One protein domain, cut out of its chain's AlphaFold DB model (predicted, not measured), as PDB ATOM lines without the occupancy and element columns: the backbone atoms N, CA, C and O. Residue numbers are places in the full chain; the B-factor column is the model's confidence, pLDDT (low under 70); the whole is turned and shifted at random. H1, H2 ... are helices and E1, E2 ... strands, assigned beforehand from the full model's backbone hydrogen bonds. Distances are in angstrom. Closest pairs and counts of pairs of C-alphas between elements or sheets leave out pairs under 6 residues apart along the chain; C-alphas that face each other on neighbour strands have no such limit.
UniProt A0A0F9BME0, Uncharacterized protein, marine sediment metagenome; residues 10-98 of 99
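AT A GLANCE: This is residues 10 to 98 of the 99 residues of an uncharacterized protein of marine sediment metagenome (UniProt A0A0F9BME0). A long rod has the single helix H2 as its shaft, a small head at one end and a helix folded back at the other. The head holds the short strands E1, E2 and E3 with H1 beside them, and H3 runs back along the far part of H2 in a loose helical hairpin. The printed part has 89 residues, with three named strands and then three named helices in the order E1 E2 E3 H1 H2 H3; E2 and E3 form an antiparallel sheet of two strands, and the class is mostly helix. The whole is extended, with a radius of gyration of the C-alphas of 23.1 A and spans of 68 by 24 by 20 A.

HOW THE PARTS SIT: E1, residues 10 to 12, pairs with no named strand; its closest C-alphas to E2, residues 15 to 17, are those of Val 10 and Ile 16, 5.1 A apart. E2 and E3, residues 23 to 26, form an antiparallel hairpin at 154 degrees, with N 16 and O 25 at 3.0 A and N 24 and O 16 at 2.9 A, both within hydrogen-bond range. H1, residues 36 to 47, comes closest to E2 at the C-alphas of Ile 16 and Ala 43, 6.4 A apart. H1 and H2, residues 49 to 78, meet only through their link. H2 and H3, residues 84 to 96, form a helical hairpin and only just touch, with 3 pairs of C-alphas within 8 A, the closest being those of Arg 66 and Val 94 at 7.5 A. They run opposite ways at a shallow tilt of 5 degrees, and H2 touches H3 with residues 66 to 73 alone. H1 and H3 are apart. In H1 and H2 every O i to N i+4 pair is within hydrogen-bond range; in H3 8 of 9 are.

IN THESE COORDINATES: E1 begins at C-alpha 10, (192.624, 169.550, 219.023). E1, E2 and E3 measure 5.6 A, 6.3 A and 7.7 A from first to last C-alpha. H1 measures 16.1 A and H2 42.5 A, from C-alpha 49 at (183.646, 171.670, 211.678) to C-alpha 78 at (165.616, 178.134, 173.755). H3 measures 18.6 A and ends at C-alpha 96, (163.663, 161.507, 194.793).

THE WHOLE: The two C-alphas farthest apart are those of Thr 33 and Gly 80, at 69.2 A. Residues 49 to 61, which belong to H2, stand free, as do residues 75 to 80, of which 75 to 78 belong to H2. The printed part has no cut; the link from E3 to H1 is short and the other four are tight. The mean pLDDT of the printed part is 70.8, and 38 residues are under 70, among them residues 44 to 56 and 80 to 98.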
ATOM      1  N   VAL A  10     192.316 169.046 217.676       64.25
ATOM      2  CA  VAL A  10     192.624 169.550 219.023       64.25
ATOM      3  C   VAL A  10     193.588 168.577 219.696       64.25
ATOM      4  O   VAL A  10     193.177 167.669 220.412       64.25
ATOM      5  N   ARG A  11     194.894 168.741 219.457       65.69
ATOM      6  CA  ARG A  11     195.929 167.920 220.127       65.69
ATOM      7  C   ARG A  11     196.268 168.415 221.533       65.69
ATOM      8  O   ARG A  11     196.666 167.641 222.393       65.69
ATOM      9  N   THR A  12     196.148 169.721 221.745       61.50
ATOM     10  CA  THR A  12     196.480 170.423 222.991       61.50
ATOM     11  C   THR A  12     195.360 171.415 223.245       61.50
ATOM     12  O   THR A  12     195.133 172.274 222.398       61.50
ATOM     13  N   GLY A  13     194.651 171.263 224.362       64.94
ATOM     14  CA  GLY A  13     193.246 171.658 224.513       64.94
ATOM     15  C   GLY A  13     192.850 173.124 224.292       64.94
ATOM     16  O   GLY A  13     191.660 173.404 224.228       64.94
ATOM     17  N   GLU A  14     193.797 174.043 224.110       70.75
ATOM     18  CA  GLU A  14     193.515 175.466 223.868       70.75
ATOM     19  C   GLU A  14     193.759 175.907 222.414       70.75
ATOM     20  O   GLU A  14     193.359 177.004 222.024       70.75
ATOM     21  N   PHE A  15     194.397 175.063 221.595       77.69
ATOM     22  CA  PHE A  15     194.772 175.392 220.220       77.69
ATOM     23  C   PHE A  15     194.172 174.409 219.226       77.69
ATOM     24  O   PHE A  15     194.282 173.192 219.382       77.69
ATOM     25  N   ILE A  16     193.623 174.967 218.154       75.94
ATOM     26  CA  ILE A  16     193.168 174.222 216.987       75.94
ATOM     27  C   ILE A  16     194.323 174.203 215.992       75.94
ATOM     28  O   ILE A  16     194.908 175.252 215.700       75.94
ATOM     29  N   LYS A  17     194.679 173.012 215.509       79.94
ATOM     30  CA  LYS A  17     195.799 172.800 214.590       79.94
ATOM     31  C   LYS A  17     195.319 172.241 213.256       79.94
ATOM     32  O   LYS A  17     194.340 171.503 213.221       79.94
ATOM     33  N   ASP A  18     196.004 172.594 212.175       76.00
ATOM     34  CA  ASP A  18     195.815 171.948 210.873       76.00
ATOM     35  C   ASP A  18     196.500 170.568 210.810       76.00
ATOM     36  O   ASP A  18     197.131 170.116 211.772       76.00
ATOM     37  N   SER A  19     196.380 169.896 209.662       72.75
ATOM     38  CA  SER A  19     196.971 168.576 209.407       72.75
ATOM     39  C   SER A  19     198.501 168.546 209.487       72.75
ATOM     40  O   SER A  19     199.081 167.483 209.696       72.75
ATOM     41  N   GLU A  20     199.164 169.693 209.336       76.31
ATOM     42  CA  GLU A  20     200.620 169.839 209.461       76.31
ATOM     43  C   GLU A  20     201.043 170.145 210.911       76.31
ATOM     44  O   GLU A  20     202.231 170.234 211.224       76.31
ATOM     45  N   GLY A  21     200.078 170.273 211.829       74.44
ATOM     46  CA  GLY A  21     200.307 170.557 213.242       74.44
ATOM     47  C   GLY A  21     200.499 172.041 213.560       74.44
ATOM     48  O   GLY A  21     200.854 172.376 214.697       74.44
ATOM     49  N   LYS A  22     200.251 172.942 212.604       80.81
ATOM     50  CA  LYS A  22     200.352 174.390 212.796       80.81
ATOM     51  C   LYS A  22     199.101 174.915 213.491       80.81
ATOM     52  O   LYS A  22     197.984 174.565 213.125       80.81
ATOM     53  N   ALA A  23     199.278 175.774 214.495       79.69
ATOM     54  CA  ALA A  23     198.156 176.410 215.183       79.69
ATOM     55  C   ALA A  23     197.460 177.428 214.265       79.69
ATOM     56  O   ALA A  23     198.111 178.327 213.729       79.69
ATOM     57  N   ILE A  24     196.144 177.291 214.112       74.38
ATOM     58  CA  ILE A  24     195.312 178.148 213.252       74.38
ATOM     59  C   ILE A  24     194.314 178.992 214.050       74.38
ATOM     60  O   ILE A  24     193.871 180.030 213.567       74.38
ATOM     61  N   ALA A  25     193.989 178.580 215.278       72.38
ATOM     62  CA  ALA A  25     193.138 179.335 216.190       72.38
ATOM     63  C   ALA A  25     193.448 179.002 217.658       72.38
ATOM     64  O   ALA A  25     193.914 177.906 217.981       72.38
ATOM     65  N   TYR A  26     193.171 179.966 218.536       79.69
ATOM     66  CA  TYR A  26     193.301 179.864 219.988       79.69
ATOM     67  C   TYR A  26     191.938 180.122 220.636       79.69
ATOM     68  O   TYR A  26     191.256 181.078 220.269       79.69
ATOM     69  N   CYS A  27     191.540 179.265 221.573       75.38
ATOM     70  CA  CYS A  27     190.268 179.381 222.283       75.38
ATOM     71  C   CYS A  27     190.489 179.974 223.678       75.38
ATOM     72  O   CYS A  27     191.356 179.523 224.422       75.38
ATOM     73  N   GLN A  28     189.675 180.965 224.046       75.00
ATOM     74  CA  GLN A  28     189.661 181.577 225.377       75.00
ATOM     75  C   GLN A  28     188.296 181.388 226.043       75.00
ATOM     76  O   GLN A  28     187.292 181.175 225.361       75.00
ATOM     77  N   SER A  29     188.269 181.467 227.374       73.38
ATOM     78  CA  SER A  29     187.033 181.559 228.154       73.38
ATOM     79  C   SER A  29     186.456 182.971 228.086       73.38
ATOM     80  O   SER A  29     187.188 183.964 227.999       73.38
ATOM     81  N   SER A  30     185.132 183.082 228.145       73.00
ATOM     82  CA  SER A  30     184.422 184.344 227.912       73.00
ATOM     83  C   SER A  30     184.644 185.405 228.998       73.00
ATOM     84  O   SER A  30     184.370 186.583 228.783       73.00
ATOM     85  N   ASN A  31     185.120 185.004 230.177       72.75
ATOM     86  CA  ASN A  31     185.279 185.856 231.359       72.75
ATOM     87  C   ASN A  31     186.737 186.275 231.628       72.75
ATOM     88  O   ASN A  31     187.040 186.763 232.717       72.75
ATOM     89  N   GLY A  32     187.660 186.022 230.689       66.00
ATOM     90  CA  GLY A  32     189.093 186.318 230.845       66.00
ATOM     91  C   GLY A  32     189.801 185.505 231.939       66.00
ATOM     92  O   GLY A  32     191.007 185.643 232.132       66.00
ATOM     93  N   THR A  33     189.071 184.639 232.644       75.12
ATOM     94  CA  THR A  33     189.574 183.781 233.714       75.12
ATOM     95  C   THR A  33     189.688 182.376 233.151       75.12
ATOM     96  O   THR A  33     188.694 181.831 232.682       75.12
ATOM     97  N   ARG A  34     190.885 181.781 233.147       73.75
ATOM     98  CA  ARG A  34     191.146 180.506 232.458       73.75
ATOM     99  C   ARG A  34     190.229 179.385 232.971       73.75
ATOM    100  O   ARG A  34     190.497 178.791 234.010       73.75
ATOM    101  N   ASN A  35     189.182 179.081 232.204       81.44
ATOM    102  CA  ASN A  35     188.294 177.945 232.424       81.44
ATOM    103  C   ASN A  35     188.633 176.855 231.403       81.44
ATOM    104  O   ASN A  35     188.281 176.953 230.229       81.44
ATOM    105  N   VAL A  36     189.369 175.841 231.856       77.88
ATOM    106  CA  VAL A  36     189.934 174.795 230.992       77.88
ATOM    107  C   VAL A  36     188.835 173.990 230.293       77.88
ATOM    108  O   VAL A  36     188.963 173.695 229.108       77.88
ATOM    109  N   ASP A  37     187.728 173.705 230.981       77.75
ATOM    110  CA  ASP A  37     186.630 172.911 230.422       77.75
ATOM    111  C   ASP A  37     185.876 173.665 229.321       77.75
ATOM    112  O   ASP A  37     185.560 173.098 228.274       77.75
ATOM    113  N   GLU A  38     185.650 174.964 229.518       75.69
ATOM    114  CA  GLU A  38     185.014 175.844 228.533       75.69
ATOM    115  C   GLU A  38     185.896 176.030 227.291       75.69
ATOM    116  O   GLU A  38     185.428 175.902 226.160       75.69
ATOM    117  N   VAL A  39     187.197 176.254 227.494       76.25
ATOM    118  CA  VAL A  39     188.173 176.375 226.403       76.25
ATOM    119  C   VAL A  39     188.245 175.083 225.588       76.25
ATOM    120  O   VAL A  39     188.220 175.128 224.358       76.25
ATOM    121  N   HIS A  40     188.263 173.930 226.258       74.00
ATOM    122  CA  HIS A  40     188.267 172.629 225.596       74.00
ATOM    123  C   HIS A  40     186.955 172.359 224.843       74.00
ATOM    124  O   HIS A  40     186.991 171.808 223.741       74.00
ATOM    125  N   ALA A  41     185.802 172.738 225.400       71.94
ATOM    126  CA  ALA A  41     184.507 172.605 224.733       71.94
ATOM    127  C   ALA A  41     184.434 173.468 223.462       71.94
ATOM    128  O   ALA A  41     184.050 172.969 222.404       71.94
ATOM    129  N   ASN A  42     184.893 174.718 223.538       69.88
ATOM    130  CA  ASN A  42     184.948 175.631 222.395       69.88
ATOM    131  C   ASN A  42     185.910 175.126 221.310       69.88
ATOM    132  O   ASN A  42     185.554 175.104 220.132       69.88
ATOM    133  N   ALA A  43     187.093 174.636 221.698       70.12
ATOM    134  CA  ALA A  43     188.052 174.051 220.765       70.12
ATOM    135  C   ALA A  43     187.473 172.818 220.051       70.12
ATOM    136  O   ALA A  43     187.638 172.679 218.840       70.12
ATOM    137  N   ARG A  44     186.748 171.950 220.774       69.81
ATOM    138  CA  ARG A  44     186.059 170.782 220.197       69.81
ATOM    139  C   ARG A  44     184.935 171.179 219.243       69.81
ATOM    140  O   ARG A  44     184.831 170.568 218.189       69.81
ATOM    141  N   LEU A  45     184.131 172.192 219.573       69.56
ATOM    142  CA  LEU A  45     183.059 172.687 218.698       69.56
ATOM    143  C   LEU A  45     183.605 173.208 217.366       69.56
ATOM    144  O   LEU A  45     183.074 172.881 216.310       69.56
ATOM    145  N   ILE A  46     184.691 173.980 217.407       66.94
ATOM    146  CA  ILE A  46     185.307 174.526 216.194       66.94
ATOM    147  C   ILE A  46     186.027 173.419 215.412       66.94
ATOM    148  O   ILE A  46     185.952 173.379 214.188       66.94
ATOM    149  N   ALA A  47     186.685 172.481 216.095       64.62
ATOM    150  CA  ALA A  47     187.335 171.340 215.453       64.62
ATOM    151  C   ALA A  47     186.360 170.268 214.939       64.62
ATOM    152  O   ALA A  47     186.766 169.451 214.123       64.62
ATOM    153  N   ALA A  48     185.091 170.272 215.366       65.44
ATOM    154  CA  ALA A  48     184.017 169.440 214.811       65.44
ATOM    155  C   ALA A  48     183.448 169.991 213.483       65.44
ATOM    156  O   ALA A  48     182.621 169.350 212.835       65.44
ATOM    157  N   ALA A  49     183.962 171.128 212.997       63.78
ATOM    158  CA  ALA A  49     183.646 171.670 211.678       63.78
ATOM    159  C   ALA A  49     184.030 170.811 210.435       63.78
ATOM    160  O   ALA A  49     183.661 171.212 209.333       63.78
ATOM    161  N   PRO A  50     184.694 169.634 210.505       56.66
ATOM    162  CA  PRO A  50     184.766 168.700 209.378       56.66
ATOM    163  C   PRO A  50     183.400 168.127 208.980       56.66
ATOM    164  O   PRO A  50     183.142 167.930 207.795       56.66
ATOM    165  N   GLU A  51     182.492 167.919 209.938       55.91
ATOM    166  CA  GLU A  51     181.124 167.457 209.651       55.91
ATOM    167  C   GLU A  51     180.299 168.552 208.957       55.91
ATOM    168  O   GLU A  51     179.464 168.276 208.089       55.91
ATOM    169  N   GLN A  52     180.592 169.816 209.276       59.56
ATOM    170  CA  GLN A  52     180.047 170.959 208.551       59.56
ATOM    171  C   GLN A  52     180.619 171.051 207.138       59.56
ATOM    172  O   GLN A  52     179.847 171.310 206.224       59.56
ATOM    173  N   GLN A  53     181.911 170.776 206.926       63.31
ATOM    174  CA  GLN A  53     182.486 170.760 205.578       63.31
ATOM    175  C   GLN A  53     181.868 169.657 204.713       63.31
ATOM    176  O   GLN A  53     181.422 169.944 203.613       63.31
ATOM    177  N   ALA A  54     181.721 168.433 205.233       65.62
ATOM    178  CA  ALA A  54     181.027 167.360 204.515       65.62
ATOM    179  C   ALA A  54     179.561 167.722 204.202       65.62
ATOM    180  O   ALA A  54     179.035 167.394 203.137       65.62
ATOM    181  N   THR A  55     178.895 168.438 205.113       66.75
ATOM    182  CA  THR A  55     177.538 168.953 204.894       66.75
ATOM    183  C   THR A  55     177.506 170.054 203.831       66.75
ATOM    184  O   THR A  55     176.599 170.059 203.002       66.75
ATOM    185  N   ILE A  56     178.480 170.966 203.830       69.56
ATOM    186  CA  ILE A  56     178.634 172.024 202.827       69.56
ATOM    187  C   ILE A  56     178.898 171.399 201.459       69.56
ATOM    188  O   ILE A  56     178.157 171.694 200.527       69.56
ATOM    189  N   ASP A  57     179.850 170.474 201.356       72.94
ATOM    190  CA  ASP A  57     180.189 169.775 200.112       72.94
ATOM    191  C   ASP A  57     178.964 169.034 199.547       72.94
ATOM    192  O   ASP A  57     178.677 169.106 198.351       72.94
ATOM    193  N   ARG A  58     178.170 168.382 200.414       78.75
ATOM    194  CA  ARG A  58     176.895 167.756 200.025       78.75
ATOM    195  C   ARG A  58     175.896 168.781 199.480       78.75
ATOM    196  O   ARG A  58     175.299 168.555 198.429       78.75
ATOM    197  N   LEU A  59     175.700 169.899 200.179       72.50
ATOM    198  CA  LEU A  59     174.764 170.951 199.768       72.50
ATOM    199  C   LEU A  59     175.211 171.651 198.472       72.50
ATOM    200  O   LEU A  59     174.374 172.009 197.643       72.50
ATOM    201  N   GLU A  60     176.515 171.827 198.269       77.19
ATOM    202  CA  GLU A  60     177.091 172.375 197.039       77.19
ATOM    203  C   GLU A  60     176.937 171.416 195.854       77.19
ATOM    204  O   GLU A  60     176.582 171.859 194.755       77.19
ATOM    205  N   ALA A  61     177.116 170.110 196.072       76.06
ATOM    206  CA  ALA A  61     176.847 169.087 195.066       76.06
ATOM    207  C   ALA A  61     175.363 169.086 194.659       76.06
ATOM    208  O   ALA A  61     175.050 169.184 193.472       76.06
ATOM    209  N   GLU A  62     174.442 169.092 195.630       78.75
ATOM    210  CA  GLU A  62     172.995 169.178 195.379       78.75
ATOM    211  C   GLU A  62     172.613 170.451 194.610       78.75
ATOM    212  O   GLU A  62     171.802 170.414 193.676       78.75
ATOM    213  N   ARG A  63     173.214 171.593 194.972       78.69
ATOM    214  CA  ARG A  63     173.005 172.864 194.269       78.69
ATOM    215  C   ARG A  63     173.493 172.785 192.825       78.69
ATOM    216  O   ARG A  63     172.770 173.237 191.939       78.69
ATOM    217  N   THR A  64     174.678 172.228 192.589       83.50
ATOM    218  CA  THR A  64     175.263 172.086 191.247       83.50
ATOM    219  C   THR A  64     174.366 171.236 190.357       83.50
ATOM    220  O   THR A  64     173.931 171.714 189.312       83.50
ATOM    221  N   THR A  65     173.956 170.054 190.829       78.75
ATOM    222  CA  THR A  65     173.020 169.181 190.102       78.75
ATOM    223  C   THR A  65     171.711 169.897 189.768       78.75
ATOM    224  O   THR A  65     171.170 169.759 188.669       78.75
ATOM    225  N   ARG A  66     171.186 170.707 190.696       75.12
ATOM    226  CA  ARG A  66     169.950 171.463 190.465       75.12
ATOM    227  C   ARG A  66     170.125 172.575 189.431       75.12
ATOM    228  O   ARG A  66     169.223 172.790 188.625       75.12
ATOM    229  N   VAL A  67     171.252 173.281 189.455       80.69
ATOM    230  CA  VAL A  67     171.570 174.338 188.484       80.69
ATOM    231  C   VAL A  67     171.774 173.746 187.089       80.69
ATOM    232  O   VAL A  67     171.215 174.278 186.137       80.69
ATOM    233  N   GLU A  68     172.481 172.623 186.965       80.38
ATOM    234  CA  GLU A  68     172.656 171.903 185.694       80.38
ATOM    235  C   GLU A  68     171.319 171.430 185.113       80.38
ATOM    236  O   GLU A  68     171.049 171.628 183.928       80.38
ATOM    237  N   ALA A  69     170.440 170.873 185.952       74.56
ATOM    238  CA  ALA A  69     169.103 170.471 185.527       74.56
ATOM    239  C   ALA A  69     168.278 171.666 185.012       74.56
ATOM    240  O   ALA A  69     167.587 171.548 184.001       74.56
ATOM    241  N   LEU A  70     168.362 172.823 185.679       77.69
ATOM    242  CA  LEU A  70     167.675 174.046 185.252       77.69
ATOM    243  C   LEU A  70     168.269 174.632 183.966       77.69
ATOM    244  O   LEU A  70     167.509 175.055 183.099       77.69
ATOM    245  N   LEU A  71     169.596 174.627 183.820       82.50
ATOM    246  CA  LEU A  71     170.284 175.066 182.603       82.50
ATOM    247  C   LEU A  71     169.901 174.196 181.406       82.50
ATOM    248  O   LEU A  71     169.547 174.732 180.366       82.50
ATOM    249  N   SER A  72     169.876 172.871 181.570       77.94
ATOM    250  CA  SER A  72     169.440 171.952 180.514       77.94
ATOM    251  C   SER A  72     168.000 172.227 180.071       77.94
ATOM    252  O   SER A  72     167.727 172.236 178.874       77.94
ATOM    253  N   ILE A  73     167.090 172.511 181.010       73.75
ATOM    254  CA  ILE A  73     165.708 172.898 180.688       73.75
ATOM    255  C   ILE A  73     165.668 174.239 179.942       73.75
ATOM    256  O   ILE A  73     164.932 174.370 178.967       73.75
ATOM    257  N   ALA A  74     166.447 175.230 180.384       76.88
ATOM    258  CA  ALA A  74     166.512 176.537 179.732       76.88
ATOM    259  C   ALA A  74     167.028 176.426 178.288       76.88
ATOM    260  O   ALA A  74     166.438 177.011 177.385       76.88
ATOM    261  N   THR A  75     168.056 175.608 178.051       80.25
ATOM    262  CA  THR A  75     168.581 175.342 176.705       80.25
ATOM    263  C   THR A  75     167.565 174.608 175.825       80.25
ATOM    264  O   THR A  75     167.386 174.971 174.668       80.25
ATOM    265  N   GLU A  76     166.847 173.613 176.353       70.44
ATOM    266  CA  GLU A  76     165.781 172.915 175.611       70.44
ATOM    267  C   GLU A  76     164.620 173.854 175.234       70.44
ATOM    268  O   GLU A  76     164.060 173.742 174.143       70.44
ATOM    269  N   LEU A  77     164.281 174.810 176.109       73.06
ATOM    270  CA  LEU A  77     163.296 175.860 175.832       73.06
ATOM    271  C   LEU A  77     163.768 176.822 174.735       73.06
ATOM    272  O   LEU A  77     162.986 177.146 173.844       73.06
ATOM    273  N   GLU A  78     165.031 177.254 174.778       77.00
ATOM    274  CA  GLU A  78     165.616 178.134 173.755       77.00
ATOM    275  C   GLU A  78     165.718 177.455 172.383       77.00
ATOM    276  O   GLU A  78     165.495 178.106 171.364       77.00
ATOM    277  N   MET A  79     166.005 176.149 172.342       80.06
ATOM    278  CA  MET A  79     166.099 175.390 171.088       80.06
ATOM    279  C   MET A  79     164.739 174.960 170.513       80.06
ATOM    280  O   MET A  79     164.693 174.411 169.416       80.06
ATOM    281  N   GLY A  80     163.626 175.198 171.220       67.62
ATOM    282  CA  GLY A  80     162.282 174.815 170.769       67.62
ATOM    283  C   GLY A  80     161.978 173.310 170.846       67.62
ATOM    284  O   GLY A  80     160.874 172.901 170.495       67.62
ATOM    285  N   ASP A  81     162.908 172.504 171.368       66.19
ATOM    286  CA  ASP A  81     162.806 171.045 171.561       66.19
ATOM    287  C   ASP A  81     162.236 170.670 172.945       66.19
ATOM    288  O   ASP A  81     162.400 169.560 173.460       66.19
ATOM    289  N   TYR A  82     161.542 171.615 173.579       64.25
ATOM    290  CA  TYR A  82     160.974 171.449 174.907       64.25
ATOM    291  C   TYR A  82     159.911 170.340 174.948       64.25
ATOM    292  O   TYR A  82     158.803 170.483 174.424       64.25
ATOM    293  N   ASN A  83     160.217 169.244 175.648       69.19
ATOM    294  CA  ASN A  83     159.276 168.152 175.888       69.19
ATOM    295  C   ASN A  83     158.770 168.162 177.346       69.19
ATOM    296  O   ASN A  83     159.465 167.684 178.244       69.19
ATOM    297  N   PRO A  84     157.526 168.600 177.615       62.59
ATOM    298  CA  PRO A  84     156.998 168.713 178.978       62.59
ATOM    299  C   PRO A  84     156.884 167.375 179.732       62.59
ATOM    300  O   PRO A  84     156.815 167.375 180.961       62.59
ATOM    301  N   LYS A  85     156.900 166.223 179.041       63.84
ATOM    302  CA  LYS A  85     156.946 164.903 179.701       63.84
ATOM    303  C   LYS A  85     158.324 164.598 180.302       63.84
ATOM    304  O   LYS A  85     158.376 163.993 181.369       63.84
ATOM    305  N   SER A  86     159.416 165.069 179.687       68.50
ATOM    306  CA  SER A  86     160.778 164.886 180.226       68.50
ATOM    307  C   SER A  86     160.967 165.658 181.537       68.50
ATOM    308  O   SER A  86     161.661 165.204 182.447       68.50
ATOM    309  N   LEU A  87     160.282 166.796 181.675       62.84
ATOM    310  CA  LEU A  87     160.370 167.672 182.836       62.84
ATOM    311  C   LEU A  87     159.685 167.079 184.073       62.84
ATOM    312  O   LEU A  87     160.210 167.201 185.175       62.84
ATOM    313  N   ALA A  88     158.559 166.378 183.900       64.88
ATOM    314  CA  ALA A  88     157.894 165.659 184.989       64.88
ATOM    315  C   ALA A  88     158.759 164.504 185.525       64.88
ATOM    316  O   ALA A  88     158.828 164.299 186.739       64.88
ATOM    317  N   ASP A  89     159.467 163.790 184.648       64.69
ATOM    318  CA  ASP A  89     160.367 162.703 185.043       64.69
ATOM    319  C   ASP A  89     161.681 163.222 185.655       64.69
ATOM    320  O   ASP A  89     162.164 162.660 186.642       64.69
ATOM    321  N   ARG A  90     162.209 164.359 185.180       63.09
ATOM    322  CA  ARG A  90     163.363 165.047 185.791       63.09
ATOM    323  C   ARG A  90     163.020 165.690 187.139       63.09
ATOM    324  O   ARG A  90     163.784 165.553 188.089       63.09
ATOM    325  N   ALA A  91     161.851 166.319 187.274       64.00
ATOM    326  CA  ALA A  91     161.366 166.850 188.550       64.00
ATOM    327  C   ALA A  91     161.146 165.731 189.581       64.00
ATOM    328  O   ALA A  91     161.447 165.917 190.758       64.00
ATOM    329  N   ARG A  92     160.692 164.547 189.142       65.19
ATOM    330  CA  ARG A  92     160.629 163.340 189.981       65.19
ATOM    331  C   ARG A  92     162.014 162.855 190.401       65.19
ATOM    332  O   ARG A  92     162.177 162.528 191.567       65.19
ATOM    333  N   LEU A  93     163.003 162.841 189.506       60.25
ATOM    334  CA  LEU A  93     164.401 162.514 189.831       60.25
ATOM    335  C   LEU A  93     164.990 163.474 190.879       60.25
ATOM    336  O   LEU A  93     165.575 163.019 191.857       60.25
ATOM    337  N   VAL A  94     164.752 164.780 190.734       57.78
ATOM    338  CA  VAL A  94     165.171 165.807 191.707       57.78
ATOM    339  C   VAL A  94     164.420 165.668 193.039       57.78
ATOM    340  O   VAL A  94     165.015 165.819 194.102       57.78
ATOM    341  N   ALA A  95     163.125 165.339 193.014       61.19
ATOM    342  CA  ALA A  95     162.335 165.107 194.224       61.19
ATOM    343  C   ALA A  95     162.729 163.814 194.961       61.19
ATOM    344  O   ALA A  95     162.625 163.762 196.182       61.19
ATOM    345  N   LYS A  96     163.198 162.789 194.238       54.69
ATOM    346  CA  LYS A  96     163.663 161.507 194.793       54.69
ATOM    347  C   LYS A  96     165.088 161.573 195.359       54.69
ATOM    348  O   LYS A  96     165.478 160.676 196.093       54.69
ATOM    349  N   ALA A  97     165.845 162.621 195.026       49.16
ATOM    350  CA  ALA A  97     167.168 162.913 195.580       49.16
ATOM    351  C   ALA A  97     167.120 163.671 196.926       49.16
ATOM    352  O   ALA A  97     168.167 163.982 197.486       49.16
ATOM    353  N   ARG A  98     165.926 163.975 197.459       49.31
ATOM    354  CA  ARG A  98     165.762 164.443 198.844       49.31
ATOM    355  C   ARG A  98     165.880 163.251 199.811       49.31
ATOM    356  O   ARG A  98     165.161 162.278 199.582       49.31
TER     357      ARG A  98